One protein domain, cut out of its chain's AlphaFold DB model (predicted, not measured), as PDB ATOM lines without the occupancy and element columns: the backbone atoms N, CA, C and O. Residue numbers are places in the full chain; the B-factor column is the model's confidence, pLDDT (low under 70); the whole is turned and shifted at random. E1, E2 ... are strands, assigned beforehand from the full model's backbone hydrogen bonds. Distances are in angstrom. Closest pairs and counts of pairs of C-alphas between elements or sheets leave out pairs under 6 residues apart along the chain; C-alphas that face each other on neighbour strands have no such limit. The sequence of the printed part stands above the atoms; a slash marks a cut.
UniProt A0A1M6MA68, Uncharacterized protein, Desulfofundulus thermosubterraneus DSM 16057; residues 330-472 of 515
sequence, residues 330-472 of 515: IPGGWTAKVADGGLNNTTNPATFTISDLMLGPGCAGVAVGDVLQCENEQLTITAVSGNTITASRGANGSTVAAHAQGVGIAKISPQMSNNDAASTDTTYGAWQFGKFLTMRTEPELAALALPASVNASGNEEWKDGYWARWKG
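AT A GLANCE: This is residues 330 to 472 of the 515 residues of an uncharacterized protein of Desulfofundulus thermosubterraneus DSM 16057 (UniProt A0A1M6MA68). A small closed barrel of six strands, E1 to E6, makes one lobe, and a strongly twisted sheet of four strands, E7 to E10, makes a second lobe beside it along the longest axis. The long bent strand E8 is the middle of the second lobe, with E7 and E9 along one side and E10 along the other. The printed part has 143 residues, with no named helix and ten named strands, E1 to E10 in chain order; round the barrel run E1, E2, E5, E4, E3, E6 and back to E1, and the neighbours in both sheets are antiparallel. The class is all strand, though under half of the residues, 58 of 143, are in named strands. The whole is compact, with a radius of gyration of the C-alphas of 15.3 A, and elongated, spanning 47 by 30 by 23 A.

HOW THE PARTS SIT: In the barrel, E1, residues 334 to 338, and E2, residues 350 to 359, form a hairpin, with N 337 and O 355 at 2.9 A. E2 pairs over residues 350 to 353 with E5, residues 388 to 392, where N 352 and O 389 are 2.9 A apart. E5 and E4, residues 377 to 385, form a hairpin, with N 390 and O 383 at 2.9 A. E4 and E3, residues 371 to 374, form another, with N 372 and O 379 at 2.8 A. E3, E4 and E5 are a meander, each strand the antiparallel neighbour of the one before. E6, residues 408 to 411, closes the ring: N 373 and O 410 are 2.7 A apart towards E3, and N 409 and O 336 2.9 A towards E1. E2 to E5, and E3 to E6, are Greek keys, four strands in a row whose first and fourth are antiparallel neighbours and three of which are a meander. In the branched sheet, E7, residues 417 to 419, E8, residues 431 to 439, and E9, residues 451 to 455, are a second meander of two hairpins, with N 419 and O 431 at 2.8 A and N 435 and O 455 at 2.7 A. E10, residues 465 to 468, is on the other side of E8, with N 466 and O 434 at 2.7 A. Each barrel strand is apart from each strand of this sheet.

IN THESE COORDINATES: E1 begins at C-alpha 334, (-40.227, -18.409, -10.524). E2 is 22.4 A long and bends by 83 degrees at residue 356; E4, 22.0 A, bends by 68 degrees at residue 382; E8, 20.9 A, bends by 71 degrees at residue 436. E10 ends at C-alpha 468, (-46.204, -14.380, 0.772).

THE WHOLE: The two C-alphas farthest apart, those of Thr 346 and Glu 461, are 47.4 A apart. The printed part has no cut. The links E1 to E2, E2 to E3, E5 to E6, E7 to E8 and E8 to E9 are long. The mean pLDDT of the printed part is 96.3, and no printed residue is under 70.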
ATOM      1  N   ILE A 330     -40.729 -13.704  -6.112       98.38
ATOM      2  CA  ILE A 330     -40.433 -14.888  -5.293       98.38
ATOM      3  C   ILE A 330     -38.911 -15.082  -5.161       98.38
ATOM      4  O   ILE A 330     -38.271 -15.455  -6.149       98.38
ATOM      5  N   PRO A 331     -38.301 -14.908  -3.973       98.25
ATOM      6  CA  PRO A 331     -36.868 -15.131  -3.789       98.25
ATOM      7  C   PRO A 331     -36.455 -16.576  -4.076       98.25
ATOM      8  O   PRO A 331     -37.005 -17.512  -3.499       98.25
ATOM      9  N   GLY A 332     -35.514 -16.783  -4.997       97.62
ATOM     10  CA  GLY A 332     -35.091 -18.107  -5.468       97.62
ATOM     11  C   GLY A 332     -36.164 -18.901  -6.233       97.62
ATOM     12  O   GLY A 332     -35.928 -20.061  -6.583       97.62
ATOM     13  N   GLY A 333     -37.334 -18.306  -6.483       97.75
ATOM     14  CA  GLY A 333     -38.471 -18.926  -7.159       97.75
ATOM     15  C   GLY A 333     -38.703 -18.390  -8.569       97.75
ATOM     16  O   GLY A 333     -37.939 -17.579  -9.087       97.75
ATOM     17  N   TRP A 334     -39.779 -18.843  -9.200       98.50
ATOM     18  CA  TRP A 334     -40.227 -18.409 -10.524       98.50
ATOM     19  C   TRP A 334     -41.748 -18.550 -10.618       98.50
ATOM     20  O   TRP A 334     -42.353 -19.285  -9.840       98.50
ATOM     21  N   THR A 335     -42.367 -17.846 -11.560       98.50
ATOM     22  CA  THR A 335     -43.812 -17.915 -11.834       98.50
ATOM     23  C   THR A 335     -44.055 -18.143 -13.320       98.50
ATOM     24  O   THR A 335     -43.261 -17.698 -14.150       98.50
ATOM     25  N   ALA A 336     -45.104 -18.885 -13.659       98.12
ATOM     26  CA  ALA A 336     -45.476 -19.239 -15.025       98.12
ATOM     27  C   ALA A 336     -46.985 -19.527 -15.110       98.12
ATOM     28  O   ALA A 336     -47.716 -19.377 -14.129       98.12
ATOM     29  N   LYS A 337     -47.458 -19.964 -16.277       97.56
ATOM     30  CA  LYS A 337     -48.818 -20.487 -16.470       97.56
ATOM     31  C   LYS A 337     -48.790 -21.865 -17.105       97.56
ATOM     32  O   LYS A 337     -47.905 -22.151 -17.913       97.56
ATOM     33  N   VAL A 338     -49.798 -22.678 -16.805       97.81
ATOM     34  CA  VAL A 338     -50.075 -23.910 -17.556       97.81
ATOM     35  C   VAL A 338     -50.474 -23.542 -18.989       97.81
ATOM     36  O   VAL A 338     -51.384 -22.739 -19.184       97.81
ATOM     37  N   ALA A 339     -49.773 -24.071 -19.992       96.44
ATOM     38  CA  ALA A 339     -49.910 -23.635 -21.386       96.44
ATOM     39  C   ALA A 339     -50.795 -24.544 -22.249       96.44
ATOM     40  O   ALA A 339     -51.442 -24.055 -23.176       96.44
ATOM     41  N   ASP A 340     -50.821 -25.844 -21.967       94.94
ATOM     42  CA  ASP A 340     -51.622 -26.829 -22.701       94.94
ATOM     43  C   ASP A 340     -53.013 -27.019 -22.076       94.94
ATOM     44  O   ASP A 340     -53.509 -26.151 -21.364       94.94
ATOM     45  N   GLY A 341     -53.672 -28.144 -22.369       92.44
ATOM     46  CA  GLY A 341     -55.042 -28.435 -21.943       92.44
ATOM     47  C   GLY A 341     -55.262 -28.539 -20.429       92.44
ATOM     48  O   GLY A 341     -56.405 -28.739 -20.019       92.44
ATOM     49  N   GLY A 342     -54.222 -28.396 -19.605       92.31
ATOM     50  CA  GLY A 342     -54.336 -28.441 -18.154       92.31
ATOM     51  C   GLY A 342     -53.916 -29.776 -17.544       92.31
ATOM     52  O   GLY A 342     -53.503 -30.715 -18.224       92.31
ATOM     53  N   LEU A 343     -54.050 -29.868 -16.222       95.06
ATOM     54  CA  LEU A 343     -53.812 -31.083 -15.451       95.06
ATOM     55  C   LEU A 343     -55.164 -31.691 -15.057       95.06
ATOM     56  O   LEU A 343     -56.037 -31.002 -14.533       95.06
ATOM     57  N   ASN A 344     -55.348 -32.995 -15.266       90.56
ATOM     58  CA  ASN A 344     -56.508 -33.712 -14.717       90.56
ATOM     59  C   ASN A 344     -56.311 -33.993 -13.212       90.56
ATOM     60  O   ASN A 344     -55.322 -33.564 -12.634       90.56
ATOM     61  N   ASN A 345     -57.214 -34.723 -12.554       87.44
ATOM     62  CA  ASN A 345     -57.120 -35.061 -11.125       87.44
ATOM     63  C   ASN A 345     -56.687 -36.516 -10.831       87.44
ATOM     64  O   ASN A 345     -56.778 -36.950  -9.686       87.44
ATOM     65  N   THR A 346     -56.239 -37.284 -11.830       88.62
ATOM     66  CA  THR A 346     -55.931 -38.723 -11.679       88.62
ATOM     67  C   THR A 346     -54.519 -39.109 -12.110       88.62
ATOM     68  O   THR A 346     -53.926 -40.014 -11.528       88.62
ATOM     69  N   THR A 347     -53.949 -38.443 -13.111       91.88
ATOM     70  CA  THR A 347     -52.619 -38.748 -13.646       91.88
ATOM     71  C   THR A 347     -51.526 -38.274 -12.687       91.88
ATOM     72  O   THR A 347     -51.468 -37.094 -12.343       91.88
ATOM     73  N   ASN A 348     -50.651 -39.196 -12.273       91.81
ATOM     74  CA  ASN A 348     -49.481 -38.930 -11.436       91.81
ATOM     75  C   ASN A 348     -48.344 -39.920 -11.792       91.81
ATOM     76  O   ASN A 348     -48.553 -41.127 -11.647       91.81
ATOM     77  N   PRO A 349     -47.164 -39.461 -12.252       95.62
ATOM     78  CA  PRO A 349     -46.794 -38.062 -12.471       95.62
ATOM     79  C   PRO A 349     -47.594 -37.422 -13.615       95.62
ATOM     80  O   PRO A 349     -47.953 -38.101 -14.574       95.62
ATOM     81  N   ALA A 350     -47.877 -36.124 -13.507       96.75
ATOM     82  CA  ALA A 350     -48.488 -35.344 -14.583       96.75
ATOM     83  C   ALA A 350     -47.411 -34.672 -15.433       96.75
ATOM     84  O   ALA A 350     -46.433 -34.156 -14.894       96.75
ATOM     85  N   THR A 351     -47.619 -34.646 -16.748       97.12
ATOM     86  CA  THR A 351     -46.768 -33.931 -17.702       97.12
ATOM     87  C   THR A 351     -47.578 -32.828 -18.363       97.12
ATOM     88  O   THR A 351     -48.660 -33.099 -18.877       97.12
ATOM     89  N   PHE A 352     -47.058 -31.605 -18.335       97.44
ATOM     90  CA  PHE A 352     -47.695 -30.418 -18.898       97.44
ATOM     91  C   PHE A 352     -46.635 -29.426 -19.384       97.44
ATOM     92  O   PHE A 352     -45.459 -29.511 -19.025       97.44
ATOM     93  N   THR A 353     -47.045 -28.472 -20.203       98.12
ATOM     94  CA  THR A 353     -46.195 -27.398 -20.714       98.12
ATOM     95  C   THR A 353     -46.459 -26.086 -19.994       98.12
ATOM     96  O   THR A 353     -47.575 -25.819 -19.541       98.12
ATOM     97  N   ILE A 354     -45.426 -25.251 -19.892       98.06
ATOM     98  CA  ILE A 354     -45.520 -23.918 -19.295       98.06
ATOM     99  C   ILE A 354     -45.340 -22.802 -20.322       98.06
ATOM    100  O   ILE A 354     -44.647 -22.947 -21.330       98.06
ATOM    101  N   SER A 355     -45.956 -21.664 -20.029       96.88
ATOM    102  CA  SER A 355     -45.825 -20.401 -20.758       96.88
ATOM    103  C   SER A 355     -45.614 -19.258 -19.770       96.88
ATOM    104  O   SER A 355     -45.726 -19.452 -18.557       96.88
ATOM    105  N   ASP A 356     -45.287 -18.071 -20.280       95.00
ATOM    106  CA  ASP A 356     -45.094 -16.866 -19.472       95.00
ATOM    107  C   ASP A 356     -44.142 -17.091 -18.281       95.00
ATOM    108  O   ASP A 356     -44.420 -16.633 -17.172       95.00
ATOM    109  N   LEU A 357     -43.035 -17.818 -18.470       97.44
ATOM    110  CA  LEU A 357     -42.049 -18.032 -17.408       97.44
ATOM    111  C   LEU A 357     -41.375 -16.705 -17.037       97.44
ATOM    112  O   LEU A 357     -40.846 -16.003 -17.895       97.44
ATOM    113  N   MET A 358     -41.347 -16.393 -15.745       97.19
ATOM    114  CA  MET A 358     -40.634 -15.252 -15.187       97.19
ATOM    115  C   MET A 358     -39.818 -15.691 -13.977       97.19
ATOM    116  O   MET A 358     -40.356 -16.208 -12.994       97.19
ATOM    117  N   LEU A 359     -38.507 -15.469 -14.044       97.81
ATOM    118  CA  LEU A 359     -37.585 -15.842 -12.979       97.81
ATOM    119  C   LEU A 359     -37.596 -14.791 -11.870       97.81
ATOM    120  O   LEU A 359     -37.575 -13.586 -12.124       97.81
ATOM    121  N   GLY A 360     -37.662 -15.260 -10.628       97.31
ATOM    122  CA  GLY A 360     -37.470 -14.436  -9.445       97.31
ATOM    123  C   GLY A 360     -35.987 -14.188  -9.163       97.31
ATOM    124  O   GLY A 360     -35.110 -14.803  -9.781       97.31
ATOM    125  N   PRO A 361     -35.679 -13.296  -8.212       96.94
ATOM    126  CA  PRO A 361     -34.305 -12.949  -7.879       96.94
ATOM    127  C   PRO A 361     -33.550 -14.184  -7.369       96.94
ATOM    128  O   PRO A 361     -34.049 -14.938  -6.532       96.94
ATOM    129  N   GLY A 362     -32.346 -14.410  -7.898       95.31
ATOM    130  CA  GLY A 362     -31.507 -15.558  -7.538       95.31
ATOM    131  C   GLY A 362     -31.985 -16.912  -8.078       95.31
ATOM    132  O   GLY A 362     -31.438 -17.939  -7.679       95.31
ATOM    133  N   CYS A 363     -32.989 -16.950  -8.963       96.19
ATOM    134  CA  CYS A 363     -33.437 -18.185  -9.600       96.19
ATOM    135  C   CYS A 363     -32.707 -18.430 -10.931       96.19
ATOM    136  O   CYS A 363     -32.693 -17.559 -11.796       96.19
ATOM    137  N   ALA A 364     -32.134 -19.625 -11.114       93.19
ATOM    138  CA  ALA A 364     -31.412 -19.996 -12.338       93.19
ATOM    139  C   ALA A 364     -32.318 -20.561 -13.451       93.19
ATOM    140  O   ALA A 364     -31.873 -20.701 -14.587       93.19
ATOM    141  N   GLY A 365     -33.566 -20.910 -13.131       94.38
ATOM    142  CA  GLY A 365     -34.492 -21.557 -14.058       94.38
ATOM    143  C   GLY A 365     -35.374 -22.605 -13.383       94.38
ATOM    144  O   GLY A 365     -35.351 -22.766 -12.160       94.38
ATOM    145  N   VAL A 366     -36.140 -23.314 -14.209       97.62
ATOM    146  CA  VAL A 366     -36.959 -24.468 -13.812       97.62
ATOM    147  C   VAL A 366     -36.055 -25.685 -13.623       97.62
ATOM    148  O   VAL A 366     -35.274 -26.010 -14.518       97.62
ATOM    149  N   ALA A 367     -36.157 -26.368 -12.483       97.44
ATOM    150  CA  ALA A 367     -35.297 -27.503 -12.158       97.44
ATOM    151  C   ALA A 367     -36.061 -28.692 -11.556       97.44
ATOM    152  O   ALA A 367     -37.118 -28.547 -10.943       97.44
ATOM    153  N   VAL A 368     -35.487 -29.890 -11.701       98.19
ATOM    154  CA  VAL A 368     -35.952 -31.093 -10.994       98.19
ATOM    155  C   VAL A 368     -35.806 -30.892  -9.486       98.19
ATOM    156  O   VAL A 368     -34.783 -30.396  -9.019       98.19
ATOM    157  N   GLY A 369     -36.827 -31.289  -8.731       97.81
ATOM    158  CA  GLY A 369     -36.924 -31.086  -7.286       97.81
ATOM    159  C   GLY A 369     -37.618 -29.783  -6.881       97.81
ATOM    160  O   GLY A 369     -37.963 -29.644  -5.708       97.81
ATOM    161  N   ASP A 370     -37.875 -28.860  -7.815       98.38
ATOM    162  CA  ASP A 370     -38.689 -27.676  -7.534       98.38
ATOM    163  C   ASP A 370     -40.092 -28.090  -7.068       98.38
ATOM    164  O   ASP A 370     -40.714 -28.986  -7.646       98.38
ATOM    165  N   VAL A 371     -40.600 -27.406  -6.042       98.25
ATOM    166  CA  VAL A 371     -41.979 -27.562  -5.571       98.25
ATOM    167  C   VAL A 371     -42.803 -26.381  -6.069       98.25
ATOM    168  O   VAL A 371     -42.455 -25.221  -5.849       98.25
ATOM    169  N   LEU A 372     -43.894 -26.677  -6.762       97.75
ATOM    170  CA  LEU A 372     -44.800 -25.705  -7.356       97.75
ATOM    171  C   LEU A 372     -46.040 -25.561  -6.491       97.75
ATOM    172  O   LEU A 372     -46.547 -26.562  -6.011       97.75
ATOM    173  N   GLN A 373     -46.551 -24.346  -6.355       97.50
ATOM    174  CA  GLN A 373     -47.917 -24.053  -5.951       97.50
ATOM    175  C   GLN A 373     -48.765 -23.887  -7.219       97.50
ATOM    176  O   GLN A 373     -48.467 -23.029  -8.053       97.50
ATOM    177  N   CYS A 374     -49.818 -24.692  -7.349       96.50
ATOM    178  CA  CYS A 374     -50.842 -24.599  -8.386       96.50
ATOM    179  C   CYS A 374     -52.208 -24.611  -7.695       96.50
ATOM    180  O   CYS A 374     -52.663 -25.638  -7.198       96.50
ATOM    181  N   GLU A 375     -52.845 -23.447  -7.586       95.75
ATOM    182  CA  GLU A 375     -54.034 -23.268  -6.744       95.75
ATOM    183  C   GLU A 375     -53.811 -23.769  -5.302       95.75
ATOM    184  O   GLU A 375     -52.968 -23.203  -4.616       95.75
ATOM    185  N   ASN A 376     -54.546 -24.781  -4.818       95.19
ATOM    186  CA  ASN A 376     -54.330 -25.408  -3.501       95.19
ATOM    187  C   ASN A 376     -53.391 -26.622  -3.547       95.19
ATOM    188  O   ASN A 376     -53.017 -27.134  -2.495       95.19
ATOM    189  N   GLU A 377     -53.011 -27.088  -4.733       97.00
ATOM    190  CA  GLU A 377     -52.128 -28.235  -4.888       97.00
ATOM    191  C   GLU A 377     -50.662 -27.799  -4.895       97.00
ATOM    192  O   GLU A 377     -50.304 -26.755  -5.448       97.00
ATOM    193  N   GLN A 378     -49.802 -28.633  -4.312       97.81
ATOM    194  CA  GLN A 378     -48.368 -28.568  -4.531       97.81
ATOM    195  C   GLN A 378     -47.879 -29.754  -5.368       97.81
ATOM    196  O   GLN A 378     -48.304 -30.892  -5.169       97.81
ATOM    197  N   LEU A 379     -46.966 -29.493  -6.304       98.00
ATOM    198  CA  LEU A 379     -46.397 -30.495  -7.211       98.00
ATOM    199  C   LEU A 379     -44.870 -30.480  -7.127       98.00
ATOM    200  O   LEU A 379     -44.280 -29.406  -7.105       98.00
ATOM    201  N   THR A 380     -44.218 -31.640  -7.140       98.44
ATOM    202  CA  THR A 380     -42.750 -31.742  -7.174       98.44
ATOM    203  C   THR A 380     -42.285 -32.099  -8.577       98.44
ATOM    204  O   THR A 380     -42.613 -33.178  -9.071       98.44
ATOM    205  N   ILE A 381     -41.486 -31.244  -9.213       98.56
ATOM    206  CA  ILE A 381     -40.929 -31.510 -10.544       98.56
ATOM    207  C   ILE A 381     -39.991 -32.721 -10.493       98.56
ATOM    208  O   ILE A 381     -39.041 -32.754  -9.712       98.56
ATOM    209  N   THR A 382     -40.221 -33.697 -11.367       98.69
ATOM    210  CA  THR A 382     -39.410 -34.914 -11.513       98.69
ATOM    211  C   THR A 382     -38.636 -34.969 -12.829       98.69
ATOM    212  O   THR A 382     -37.604 -35.634 -12.884       98.69
ATOM    213  N   ALA A 383     -39.070 -34.250 -13.872       98.44
ATOM    214  CA  ALA A 383     -38.309 -34.078 -15.111       98.44
ATOM    215  C   ALA A 383     -38.621 -32.736 -15.791       98.44
ATOM    216  O   ALA A 383     -39.734 -32.222 -15.684       98.44
ATOM    217  N   VAL A 384     -37.639 -32.196 -16.519       98.06
ATOM    218  CA  VAL A 384     -37.760 -30.960 -17.309       98.06
ATOM    219  C   VAL A 384     -37.197 -31.214 -18.706       98.06
ATOM    220  O   VAL A 384     -36.087 -31.726 -18.841       98.06
ATOM    221  N   SER A 385     -37.954 -30.856 -19.743       97.19
ATOM    222  CA  SER A 385     -37.530 -30.914 -21.146       97.19
ATOM    223  C   SER A 385     -38.055 -29.689 -21.897       97.19
ATOM    224  O   SER A 385     -39.221 -29.633 -22.299       97.19
ATOM    225  N   GLY A 386     -37.210 -28.664 -22.037       94.94
ATOM    226  CA  GLY A 386     -37.641 -27.352 -22.529       94.94
ATOM    227  C   GLY A 386     -38.751 -26.775 -21.645       94.94
ATOM    228  O   GLY A 386     -38.608 -26.730 -20.427       94.94
ATOM    229  N   ASN A 387     -39.881 -26.400 -22.252       95.81
ATOM    230  CA  ASN A 387     -41.063 -25.917 -21.527       95.81
ATOM    231  C   ASN A 387     -41.968 -27.047 -21.007       95.81
ATOM    232  O   ASN A 387     -43.017 -26.758 -20.441       95.81
ATOM    233  N   THR A 388     -41.603 -28.316 -21.214       97.69
ATOM    234  CA  THR A 388     -42.364 -29.469 -20.718       97.69
ATOM    235  C   THR A 388     -41.862 -29.861 -19.334       97.69
ATOM    236  O   THR A 388     -40.674 -30.134 -19.150       97.69
ATOM    237  N   ILE A 389     -42.776 -29.922 -18.372       97.69
ATOM    238  CA  ILE A 389     -42.538 -30.309 -16.984       97.69
ATOM    239  C   ILE A 389     -43.273 -31.616 -16.720       97.69
ATOM    240  O   ILE A 389     -44.457 -31.738 -17.022       97.69
ATOM    241  N   THR A 390     -42.587 -32.572 -16.099       98.06
ATOM    242  CA  THR A 390     -43.218 -33.731 -15.462       98.06
ATOM    243  C   THR A 390     -43.104 -33.567 -13.955       98.06
ATOM    244  O   THR A 390     -42.010 -33.300 -13.455       98.06
ATOM    245  N   ALA A 391     -44.209 -33.714 -13.227       98.06
ATOM    246  CA  ALA A 391     -44.261 -33.504 -11.788       98.06
ATOM    247  C   ALA A 391     -45.059 -34.594 -11.060       98.06
ATOM    248  O   ALA A 391     -46.121 -35.025 -11.511       98.06
ATOM    249  N   SER A 392     -44.543 -35.011  -9.903       97.94
ATOM    250  CA  SER A 392     -45.303 -35.769  -8.911       97.94
ATOM    251  C   SER A 392     -46.294 -34.846  -8.206       97.94
ATOM    252  O   SER A 392     -45.995 -33.681  -7.946       97.94
ATOM    253  N   ARG A 393     -47.472 -35.369  -7.892       97.38
ATOM    254  CA  ARG A 393     -48.629 -34.590  -7.436       97.38
ATOM    255  C   ARG A 393     -48.937 -34.762  -5.958       97.38
ATOM    256  O   ARG A 393     -48.527 -35.756  -5.362       97.38
ATOM    257  N   GLY A 394     -49.685 -33.817  -5.387       96.44
ATOM    258  CA  GLY A 394     -50.075 -33.858  -3.972       96.44
ATOM    259  C   GLY A 394     -48.887 -33.746  -3.009       96.44
ATOM    260  O   GLY A 394     -48.866 -34.363  -1.941       96.44
ATOM    261  N   ALA A 395     -47.855 -32.992  -3.393       96.88
ATOM    262  CA  ALA A 395     -46.688 -32.752  -2.557       96.88
ATOM    263  C   ALA A 395     -47.097 -32.089  -1.231       96.88
ATOM    264  O   ALA A 395     -48.089 -31.359  -1.156       96.88
ATOM    265  N   ASN A 396     -46.328 -32.354  -0.169       97.00
ATOM    266  CA  ASN A 396     -46.538 -31.792   1.172       97.00
ATOM    267  C   ASN A 396     -47.951 -32.017   1.754       97.00
ATOM    268  O   ASN A 396     -48.421 -31.232   2.574       97.00
ATOM    269  N   GLY A 397     -48.630 -33.092   1.336       96.31
ATOM    270  CA  GLY A 397     -49.971 -33.447   1.813       96.31
ATOM    271  C   GLY A 397     -51.104 -32.630   1.189       96.31
ATOM    272  O   GLY A 397     -52.242 -32.731   1.641       96.31
ATOM    273  N   SER A 398     -50.812 -31.824   0.165       96.88
ATOM    274  CA  SER A 398     -51.837 -31.113  -0.599       96.88
ATOM    275  C   SER A 398     -52.747 -32.082  -1.365       96.88
ATOM    276  O   SER A 398     -52.356 -33.191  -1.735       96.88
ATOM    277  N   THR A 399     -53.994 -31.668  -1.593       95.31
ATOM    278  CA  THR A 399     -54.971 -32.493  -2.314       95.31
ATOM    279  C   THR A 399     -54.797 -32.330  -3.820       95.31
ATOM    280  O   THR A 399     -54.763 -31.213  -4.324       95.31
ATOM    281  N   VAL A 400     -54.730 -33.458  -4.526       96.31
ATOM    282  CA  VAL A 400     -54.664 -33.534  -5.991       96.31
ATOM    283  C   VAL A 400     -55.966 -32.997  -6.610       96.31
ATOM    284  O   VAL A 400     -57.046 -33.484  -6.270       96.31
ATOM    285  N   ALA A 401     -55.884 -32.031  -7.529       94.88
ATOM    286  CA  ALA A 401     -57.045 -31.363  -8.137       94.88
ATOM    287  C   ALA A 401     -56.920 -31.195  -9.664       94.88
ATOM    288  O   ALA A 401     -55.843 -31.271 -10.225       94.88
ATOM    289  N   ALA A 402     -58.016 -30.991 -10.395       96.44
ATOM    290  CA  ALA A 402     -57.887 -30.627 -11.811       96.44
ATOM    291  C   ALA A 402     -57.515 -29.139 -11.929       96.44
ATOM    292  O   ALA A 402     -58.066 -28.325 -11.192       96.44
ATOM    293  N   HIS A 403     -56.640 -28.788 -12.872       96.44
ATOM    294  CA  HIS A 403     -56.215 -27.411 -13.131       96.44
ATOM    295  C   HIS A 403     -56.349 -27.091 -14.615       96.44
ATOM    296  O   HIS A 403     -55.863 -27.839 -15.462       96.44
ATOM    297  N   ALA A 404     -57.008 -25.983 -14.938       96.94
ATOM    298  CA  ALA A 404     -57.259 -25.588 -16.318       96.94
ATOM    299  C   ALA A 404     -56.020 -24.978 -17.001       96.94
ATOM    300  O   ALA A 404     -55.057 -24.560 -16.353       96.94
ATOM    301  N   GLN A 405     -56.087 -24.868 -18.329       96.88
ATOM    302  CA  GLN A 405     -55.182 -24.025 -19.108       96.88
ATOM    303  C   GLN A 405     -55.166 -22.589 -18.561       96.88
ATOM    304  O   GLN A 405     -56.198 -22.042 -18.176       96.88
ATOM    305  N   GLY A 406     -53.993 -21.959 -18.556       96.00
ATOM    306  CA  GLY A 406     -53.811 -20.565 -18.159       96.00
ATOM    307  C   GLY A 406     -53.737 -20.332 -16.650       96.00
ATOM    308  O   GLY A 406     -53.400 -19.220 -16.243       96.00
ATOM    309  N   VAL A 407     -53.989 -21.354 -15.821       97.00
ATOM    310  CA  VAL A 407     -53.813 -21.263 -14.364       97.00
ATOM    311  C   VAL A 407     -52.367 -20.885 -14.044       97.00
ATOM    312  O   VAL A 407     -51.416 -21.472 -14.571       97.00
ATOM    313  N   GLY A 408     -52.212 -19.878 -13.183       97.12
ATOM    314  CA  GLY A 408     -50.913 -19.429 -12.701       97.12
ATOM    315  C   GLY A 408     -50.288 -20.454 -11.758       97.12
ATOM    316  O   GLY A 408     -50.936 -20.931 -10.826       97.12
ATOM    317  N   ILE A 409     -49.010 -20.739 -11.978       97.44
ATOM    318  CA  ILE A 409     -48.193 -21.620 -11.146       97.44
ATOM    319  C   ILE A 409     -46.966 -20.868 -10.654       97.44
ATOM    320  O   ILE A 409     -46.410 -20.021 -11.353       97.44
ATOM    321  N   ALA A 410     -46.512 -21.207  -9.459       97.75
ATOM    322  CA  ALA A 410     -45.355 -20.570  -8.856       97.75
ATOM    323  C   ALA A 410     -44.468 -21.604  -8.181       97.75
ATOM    324  O   ALA A 410     -44.946 -22.375  -7.356       97.75
ATOM    325  N   LYS A 411     -43.165 -21.594  -8.458       98.00
ATOM    326  CA  LYS A 411     -42.206 -22.282  -7.594       98.00
ATOM    327  C   LYS A 411     -42.220 -21.603  -6.234       98.00
ATOM    328  O   LYS A 411     -41.896 -20.418  -6.142       98.00
ATOM    329  N   ILE A 412     -42.545 -22.358  -5.187       96.69
ATOM    330  CA  ILE A 412     -42.436 -21.853  -3.820       96.69
ATOM    331  C   ILE A 412     -40.967 -21.529  -3.530       96.69
ATOM    332  O   ILE A 412     -40.054 -22.237  -3.963       96.69
ATOM    333  N   SER A 413     -40.721 -20.433  -2.821       97.81
ATOM    334  CA  SER A 413     -39.375 -20.013  -2.465       97.81
ATOM    335  C   SER A 413     -38.694 -21.097  -1.621       97.81
ATOM    336  O   SER A 413     -39.218 -21.445  -0.560       97.81
ATOM    337  N   PRO A 414     -37.501 -21.581  -2.014       96.44
ATOM    338  CA  PRO A 414     -36.711 -22.483  -1.175       96.44
ATOM    339  C   PRO A 414     -36.079 -21.761   0.028       96.44
ATOM    340  O   PRO A 414     -35.476 -22.394   0.888       96.44
ATOM    341  N   GLN A 415     -36.179 -20.430   0.076       97.88
ATOM    342  CA  GLN A 415     -35.607 -19.582   1.120       97.88
ATOM    343  C   GLN A 415     -36.599 -19.289   2.256       97.88
ATOM    344  O   GLN A 415     -36.230 -18.693   3.269       97.88
ATOM    345  N   MET A 416     -37.863 -19.679   2.088       98.19
ATOM    346  CA  MET A 416     -38.954 -19.393   3.013       98.19
ATOM    347  C   MET A 416     -39.541 -20.696   3.557       98.19
ATOM    348  O   MET A 416     -39.508 -21.738   2.905       98.19
ATOM    349  N   SER A 417     -40.120 -20.624   4.752       97.81
ATOM    350  CA  SER A 417     -40.953 -21.706   5.290       97.81
ATOM    351  C   SER A 417     -42.155 -21.978   4.375       97.81
ATOM    352  O   SER A 417     -42.582 -21.089   3.642       97.81
ATOM    353  N   ASN A 418     -42.684 -23.203   4.390       97.25
ATOM    354  CA  ASN A 418     -43.904 -23.592   3.679       97.25
ATOM    355  C   ASN A 418     -44.925 -24.061   4.715       97.25
ATOM    356  O   ASN A 418     -44.780 -25.143   5.282       97.25
ATOM    357  N   ASN A 419     -45.906 -23.217   4.998       97.31
ATOM    358  CA  ASN A 419     -46.852 -23.403   6.087       97.31
ATOM    359  C   ASN A 419     -48.233 -23.737   5.525       97.31
ATOM    360  O   ASN A 419     -48.634 -23.226   4.477       97.31
ATOM    361  N   ASP A 420     -48.952 -24.603   6.238       95.62
ATOM    362  CA  ASP A 420     -50.297 -25.060   5.879       95.62
ATOM    363  C   ASP A 420     -50.394 -25.599   4.439       95.62
ATOM    364  O   ASP A 420     -51.380 -25.382   3.738       95.62
ATOM    365  N   ALA A 421     -49.367 -26.328   3.986       95.44
ATOM    366  CA  ALA A 421     -49.294 -26.881   2.630       95.44
ATOM    367  C   ALA A 421     -50.474 -27.808   2.269       95.44
ATOM    368  O   ALA A 421     -50.853 -27.903   1.105       95.44
ATOM    369  N   ALA A 422     -51.084 -28.451   3.269       96.06
ATOM    370  CA  ALA A 422     -52.266 -29.298   3.120       96.06
ATOM    371  C   ALA A 422     -53.604 -28.532   3.244       96.06
ATOM    372  O   ALA A 422     -54.664 -29.153   3.308       96.06
ATOM    373  N   SER A 423     -53.577 -27.196   3.320       94.12
ATOM    374  CA  SER A 423     -54.778 -26.375   3.487       94.12
ATOM    375  C   SER A 423     -55.764 -26.559   2.332       94.12
ATOM    376  O   SER A 423     -55.436 -26.381   1.155       94.12
ATOM    377  N   THR A 424     -57.014 -26.848   2.684       93.62
ATOM    378  CA  THR A 424     -58.148 -26.924   1.755       93.62
ATOM    379  C   THR A 424     -58.888 -25.592   1.621       93.62
ATOM    380  O   THR A 424     -59.871 -25.509   0.886       93.62
ATOM    381  N   ASP A 425     -58.417 -24.535   2.295       92.69
ATOM    382  CA  ASP A 425     -58.999 -23.201   2.195       92.69
ATOM    383  C   ASP A 425     -58.822 -22.660   0.770       92.69
ATOM    384  O   ASP A 425     -57.706 -22.406   0.304       92.69
ATOM    385  N   THR A 426     -59.933 -22.488   0.060       89.62
ATOM    386  CA  THR A 426     -59.940 -22.050  -1.340       89.62
ATOM    387  C   THR A 426     -59.604 -20.567  -1.506       89.62
ATOM    388  O   THR A 426     -59.262 -20.144  -2.610       89.62
ATOM    389  N   THR A 427     -59.626 -19.777  -0.436       89.56
ATOM    390  CA  THR A 427     -59.227 -18.368  -0.443       89.56
ATOM    391  C   THR A 427     -57.719 -18.239  -0.264       89.56
ATOM    392  O   THR A 427     -57.037 -17.610  -1.082       89.56
ATOM    393  N   TYR A 428     -57.187 -18.855   0.788       90.31
ATOM    394  CA  TYR A 428     -55.833 -18.617   1.268       90.31
ATOM    395  C   TYR A 428     -54.850 -19.716   0.844       90.31
ATOM    396  O   TYR A 428     -53.779 -19.388   0.336       90.31
ATOM    397  N   GLY A 429     -55.191 -21.000   0.977       91.00
ATOM    398  CA  GLY A 429     -54.274 -22.114   0.689       91.00
ATOM    399  C   GLY A 429     -53.035 -22.133   1.599       91.00
ATOM    400  O   GLY A 429     -53.130 -21.801   2.782       91.00
ATOM    401  N   ALA A 430     -51.874 -22.506   1.052       95.69
ATOM    402  CA  ALA A 430     -50.576 -22.477   1.738       95.69
ATOM    403  C   ALA A 430     -49.958 -21.066   1.747       95.69
ATOM    404  O   ALA A 430     -50.275 -20.247   0.877       95.69
ATOM    405  N   TRP A 431     -49.077 -20.774   2.706       97.19
ATOM    406  CA  TRP A 431     -48.310 -19.520   2.773       97.19
ATOM    407  C   TRP A 431     -46.842 -19.757   3.085       97.19
ATOM    408  O   TRP A 431     -46.452 -20.799   3.613       97.19
ATOM    409  N   GLN A 432     -46.023 -18.761   2.771       98.19
ATOM    410  CA  GLN A 432     -44.604 -18.773   3.043       98.19
ATOM    411  C   GLN A 432     -44.178 -17.595   3.899       98.19
ATOM    412  O   GLN A 432     -44.710 -16.495   3.785       98.19
ATOM    413  N   PHE A 433     -43.154 -17.823   4.715       98.44
ATOM    414  CA  PHE A 433     -42.536 -16.768   5.505       98.44
ATOM    415  C   PHE A 433     -41.022 -16.872   5.552       98.44
ATOM    416  O   PHE A 433     -40.454 -17.956   5.724       98.44
ATOM    417  N   GLY A 434     -40.390 -15.710   5.457       98.25
ATOM    418  CA  GLY A 434     -38.994 -15.473   5.779       98.25
ATOM    419  C   GLY A 434     -38.816 -14.037   6.259       98.25
ATOM    420  O   GLY A 434     -39.766 -13.276   6.380       98.25
ATOM    421  N   LYS A 435     -37.582 -13.644   6.524       98.44
ATOM    422  CA  LYS A 435     -37.185 -12.295   6.904       98.44
ATOM    423  C   LYS A 435     -36.162 -11.771   5.912       98.44
ATOM    424  O   LYS A 435     -35.370 -12.543   5.367       98.44
ATOM    425  N   PHE A 436     -36.198 -10.465   5.682       98.12
ATOM    426  CA  PHE A 436     -35.369  -9.790   4.688       98.12
ATOM    427  C   PHE A 436     -33.872 -10.014   4.948       98.12
ATOM    428  O   PHE A 436     -33.406  -9.918   6.087       98.12
ATOM    429  N   LEU A 437     -33.126 -10.279   3.872       97.69
ATOM    430  CA  LEU A 437     -31.662 -10.321   3.872       97.69
ATOM    431  C   LEU A 437     -31.055  -9.284   2.930       97.69
ATOM    432  O   LEU A 437     -30.143  -8.573   3.334       97.69
ATOM    433  N   THR A 438     -31.556  -9.199   1.699       98.06
ATOM    434  CA  THR A 438     -31.090  -8.225   0.703       98.06
ATOM    435  C   THR A 438     -32.256  -7.675  -0.104       98.06
ATOM    436  O   THR A 438     -33.294  -8.332  -0.234       98.06
ATOM    437  N   MET A 439     -32.083  -6.484  -0.669       97.50
ATOM    438  CA  MET A 439     -33.098  -5.812  -1.487       97.50
ATOM    439  C   MET A 439     -32.934  -6.082  -2.989       97.50
ATOM    440  O   MET A 439     -31.841  -6.373  -3.476       97.50
ATOM    441  N   ARG A 440     -34.038  -5.965  -3.738       97.31
ATOM    442  CA  ARG A 440     -34.038  -5.955  -5.212       97.31
ATOM    443  C   ARG A 440     -33.214  -4.787  -5.752       97.31
ATOM    444  O   ARG A 440     -33.244  -3.693  -5.195       97.31
ATOM    445  N   THR A 441     -32.506  -5.014  -6.852       96.12
ATOM    446  CA  THR A 441     -31.575  -4.044  -7.455       96.12
ATOM    447  C   THR A 441     -31.985  -3.631  -8.866       96.12
ATOM    448  O   THR A 441     -31.397  -2.721  -9.444       96.12
ATOM    449  N   GLU A 442     -33.018  -4.240  -9.439       94.25
ATOM    450  CA  GLU A 442     -33.545  -3.831 -10.734       94.25
ATOM    451  C   GLU A 442     -34.006  -2.364 -10.668       94.25
ATOM    452  O   GLU A 442     -34.681  -2.001  -9.701       94.25
ATOM    453  N   PRO A 443     -33.690  -1.509 -11.663       90.94
ATOM    454  CA  PRO A 443     -33.955  -0.068 -11.590       90.94
ATOM    455  C   PRO A 443     -35.395   0.303 -11.209       90.94
ATOM    456  O   PRO A 443     -35.606   1.204 -10.398       90.94
ATOM    457  N   GLU A 444     -36.380  -0.423 -11.739       92.19
ATOM    458  CA  GLU A 444     -37.799  -0.201 -11.445       92.19
ATOM    459  C   GLU A 444     -38.230  -0.734 -10.064       92.19
ATOM    460  O   GLU A 444     -39.170  -0.214  -9.463       92.19
ATOM    461  N   LEU A 445     -37.529  -1.737  -9.519       96.50
ATOM    462  CA  LEU A 445     -37.890  -2.399  -8.258       96.50
ATOM    463  C   LEU A 445     -37.087  -1.911  -7.050       96.50
ATOM    464  O   LEU A 445     -37.553  -2.053  -5.917       96.50
ATOM    465  N   ALA A 446     -35.907  -1.323  -7.260       96.19
ATOM    466  CA  ALA A 446     -35.006  -0.892  -6.191       96.19
ATOM    467  C   ALA A 446     -35.669   0.115  -5.236       96.19
ATOM    468  O   ALA A 446     -35.398   0.126  -4.037       96.19
ATOM    469  N   ALA A 447     -36.601   0.923  -5.747       96.06
ATOM    470  CA  ALA A 447     -37.360   1.884  -4.957       96.06
ATOM    471  C   ALA A 447     -38.631   1.303  -4.304       96.06
ATOM    472  O   ALA A 447     -39.374   2.062  -3.693       96.06
ATOM    473  N   LEU A 448     -38.905  -0.002  -4.430       97.62
ATOM    474  CA  LEU A 448     -40.119  -0.649  -3.904       97.62
ATOM    475  C   LEU A 448     -39.881  -1.442  -2.611       97.62
ATOM    476  O   LEU A 448     -40.837  -1.965  -2.040       97.62
ATOM    477  N   ALA A 449     -38.626  -1.546  -2.154       97.12
ATOM    478  CA  ALA A 449     -38.213  -2.323  -0.981       97.12
ATOM    479  C   ALA A 449     -38.751  -3.770  -0.988       97.12
ATOM    480  O   ALA A 449     -39.300  -4.252   0.008       97.12
ATOM    481  N   LEU A 450     -38.650  -4.434  -2.140       98.19
ATOM    482  CA  LEU A 450     -38.915  -5.864  -2.290       98.19
ATOM    483  C   LEU A 450     -37.637  -6.655  -1.956       98.19
ATOM    484  O   LEU A 450     -36.544  -6.188  -2.297       98.19
ATOM    485  N   PRO A 451     -37.733  -7.845  -1.339       97.88
ATOM    486  CA  PRO A 451     -36.554  -8.648  -1.043       97.88
ATOM    487  C   PRO A 451     -36.010  -9.335  -2.304       97.88
ATOM    488  O   PRO A 451     -36.765  -9.883  -3.109       97.88
ATOM    489  N   ALA A 452     -34.687  -9.347  -2.461       98.00
ATOM    490  CA  ALA A 452     -33.992 -10.234  -3.396       98.00
ATOM    491  C   ALA A 452     -33.672 -11.594  -2.759       98.00
ATOM    492  O   ALA A 452     -33.691 -12.617  -3.442       98.00
ATOM    493  N   SER A 453     -33.402 -11.610  -1.453       98.12
ATOM    494  CA  SER A 453     -33.212 -12.836  -0.680       98.12
ATOM    495  C   SER A 453     -33.801 -12.719   0.722       98.12
ATOM    496  O   SER A 453     -33.914 -11.622   1.283       98.12
ATOM    497  N   VAL A 454     -34.184 -13.866   1.276       98.50
ATOM    498  CA  VAL A 454     -34.759 -14.009   2.619       98.50
ATOM    499  C   VAL A 454     -34.226 -15.270   3.303       98.50
ATOM    500  O   VAL A 454     -33.629 -16.127   2.660       98.50
ATOM    501  N   ASN A 455     -34.415 -15.396   4.616       97.75
ATOM    502  CA  ASN A 455     -34.297 -16.672   5.337       97.75
ATOM    503  C   ASN A 455     -35.143 -16.644   6.624       97.75
ATOM    504  O   ASN A 455     -35.813 -15.657   6.901       97.75
ATOM    505  N   ALA A 456     -35.109 -17.692   7.450       95.56
ATOM    506  CA  ALA A 456     -35.897 -17.735   8.688       95.56
ATOM    507  C   ALA A 456     -35.500 -16.675   9.747       95.56
ATOM    508  O   ALA A 456     -36.340 -16.259  10.543       95.56
ATOM    509  N   SER A 457     -34.240 -16.228   9.768       94.62
ATOM    510  CA  SER A 457     -33.687 -15.380  10.842       94.62
ATOM    511  C   SER A 457     -33.648 -13.886  10.492       94.62
ATOM    512  O   SER A 457     -33.773 -13.025  11.371       94.62
ATOM    513  N   GLY A 458     -33.520 -13.570   9.206       96.31
ATOM    514  CA  GLY A 458     -33.224 -12.246   8.674       96.31
ATOM    515  C   GLY A 458     -31.815 -11.784   9.031       96.31
ATOM    516  O   GLY A 458     -30.941 -12.578   9.383       96.31
ATOM    517  N   ASN A 459     -31.612 -10.472   8.965       95.44
ATOM    518  CA  ASN A 459     -30.417  -9.796   9.457       95.44
ATOM    519  C   ASN A 459     -30.777  -8.490  10.184       95.44
ATOM    520  O   ASN A 459     -31.929  -8.051  10.181       95.44
ATOM    521  N   GLU A 460     -29.781  -7.854  10.799       93.88
ATOM    522  CA  GLU A 460     -29.959  -6.559  11.470       93.88
ATOM    523  C   GLU A 460     -30.086  -5.378  10.497       93.88
ATOM    524  O   GLU A 460     -30.508  -4.296  10.903       93.88
ATOM    525  N   GLU A 461     -29.755  -5.570   9.218       94.75
ATOM    526  CA  GLU A 461     -29.836  -4.516   8.204       94.75
ATOM    527  C   GLU A 461     -31.297  -4.162   7.896       94.75
ATOM    528  O   GLU A 461     -31.649  -2.977   7.862       94.75
ATOM    529  N   TRP A 462     -32.146  -5.183   7.737       96.00
ATOM    530  CA  TRP A 462     -33.545  -5.027   7.326       96.00
ATOM    531  C   TRP A 462     -34.553  -5.439   8.395       96.00
ATOM    532  O   TRP A 462     -35.614  -4.826   8.468       96.00
ATOM    533  N   LYS A 463     -34.211  -6.400   9.269       95.31
ATOM    534  CA  LYS A 463     -34.941  -6.835  10.483       95.31
ATOM    535  C   LYS A 463     -36.331  -7.454  10.297       95.31
ATOM    536  O   LYS A 463     -36.691  -8.304  11.113       95.31
ATOM    537  N   ASP A 464     -37.075  -7.064   9.271       97.88
ATOM    538  CA  ASP A 464     -38.511  -7.315   9.159       97.88
ATOM    539  C   ASP A 464     -38.862  -8.589   8.376       97.88
ATOM    540  O   ASP A 464     -38.037  -9.173   7.666       97.88
ATOM    541  N   GLY A 465     -40.103  -9.038   8.561       98.38
ATOM    542  CA  GLY A 465     -40.689 -10.216   7.934       98.38
ATOM    543  C   GLY A 465     -41.227  -9.974   6.526       98.38
ATOM    544  O   GLY A 465     -41.638  -8.870   6.160       98.38
ATOM    545  N   TYR A 466     -41.234 -11.052   5.752       98.69
ATOM    546  CA  TYR A 466     -41.856 -11.180   4.449       98.69
ATOM    547  C   TYR A 466     -42.787 -12.388   4.463       98.69
ATOM    548  O   TYR A 466     -42.328 -13.530   4.562       98.69
ATOM    549  N   TRP A 467     -44.081 -12.120   4.357       98.44
ATOM    550  CA  TRP A 467     -45.117 -13.132   4.200       98.44
ATOM    551  C   TRP A 467     -45.568 -13.108   2.745       98.44
ATOM    552  O   TRP A 467     -45.790 -12.022   2.197       98.44
ATOM    553  N   ALA A 468     -45.643 -14.278   2.113       98.00
ATOM    554  CA  ALA A 468     -46.204 -14.380   0.772       98.00
ATOM    555  C   ALA A 468     -47.088 -15.620   0.555       98.00
ATOM    556  O   ALA A 468     -46.768 -16.732   0.985       98.00
ATOM    557  N   ARG A 469     -48.156 -15.449  -0.236       96.94
ATOM    558  CA  ARG A 469     -48.909 -16.544  -0.861       96.94
ATOM    559  C   ARG A 469     -48.782 -16.465  -2.370       96.94
ATOM    560  O   ARG A 469     -49.065 -15.439  -2.980       96.94
ATOM    561  N   TRP A 470     -48.435 -17.589  -2.985       95.94
ATOM    562  CA  TRP A 470     -48.220 -17.674  -4.433       95.94
ATOM    563  C   TRP A 470     -49.410 -18.247  -5.196       95.94
ATOM    564  O   TRP A 470     -49.264 -18.711  -6.322       95.94
ATOM    565  N   LYS A 471     -50.590 -18.206  -4.574       92.88
ATOM    566  CA  LYS A 471     -51.867 -18.547  -5.190       92.88
ATOM    567  C   LYS A 471     -52.646 -17.271  -5.485       92.88
ATOM    568  O   LYS A 471     -52.987 -16.549  -4.551       92.88
ATOM    569  N   GLY A 472     -53.037 -17.093  -6.742       94.31
ATOM    570  CA  GLY A 472     -53.950 -16.043  -7.190       94.31
ATOM    571  C   GLY A 472     -53.495 -14.636  -6.815       94.31
ATOM    572  O   GLY A 472     -52.331 -14.400  -6.474       94.31
TER     573      GLY A 472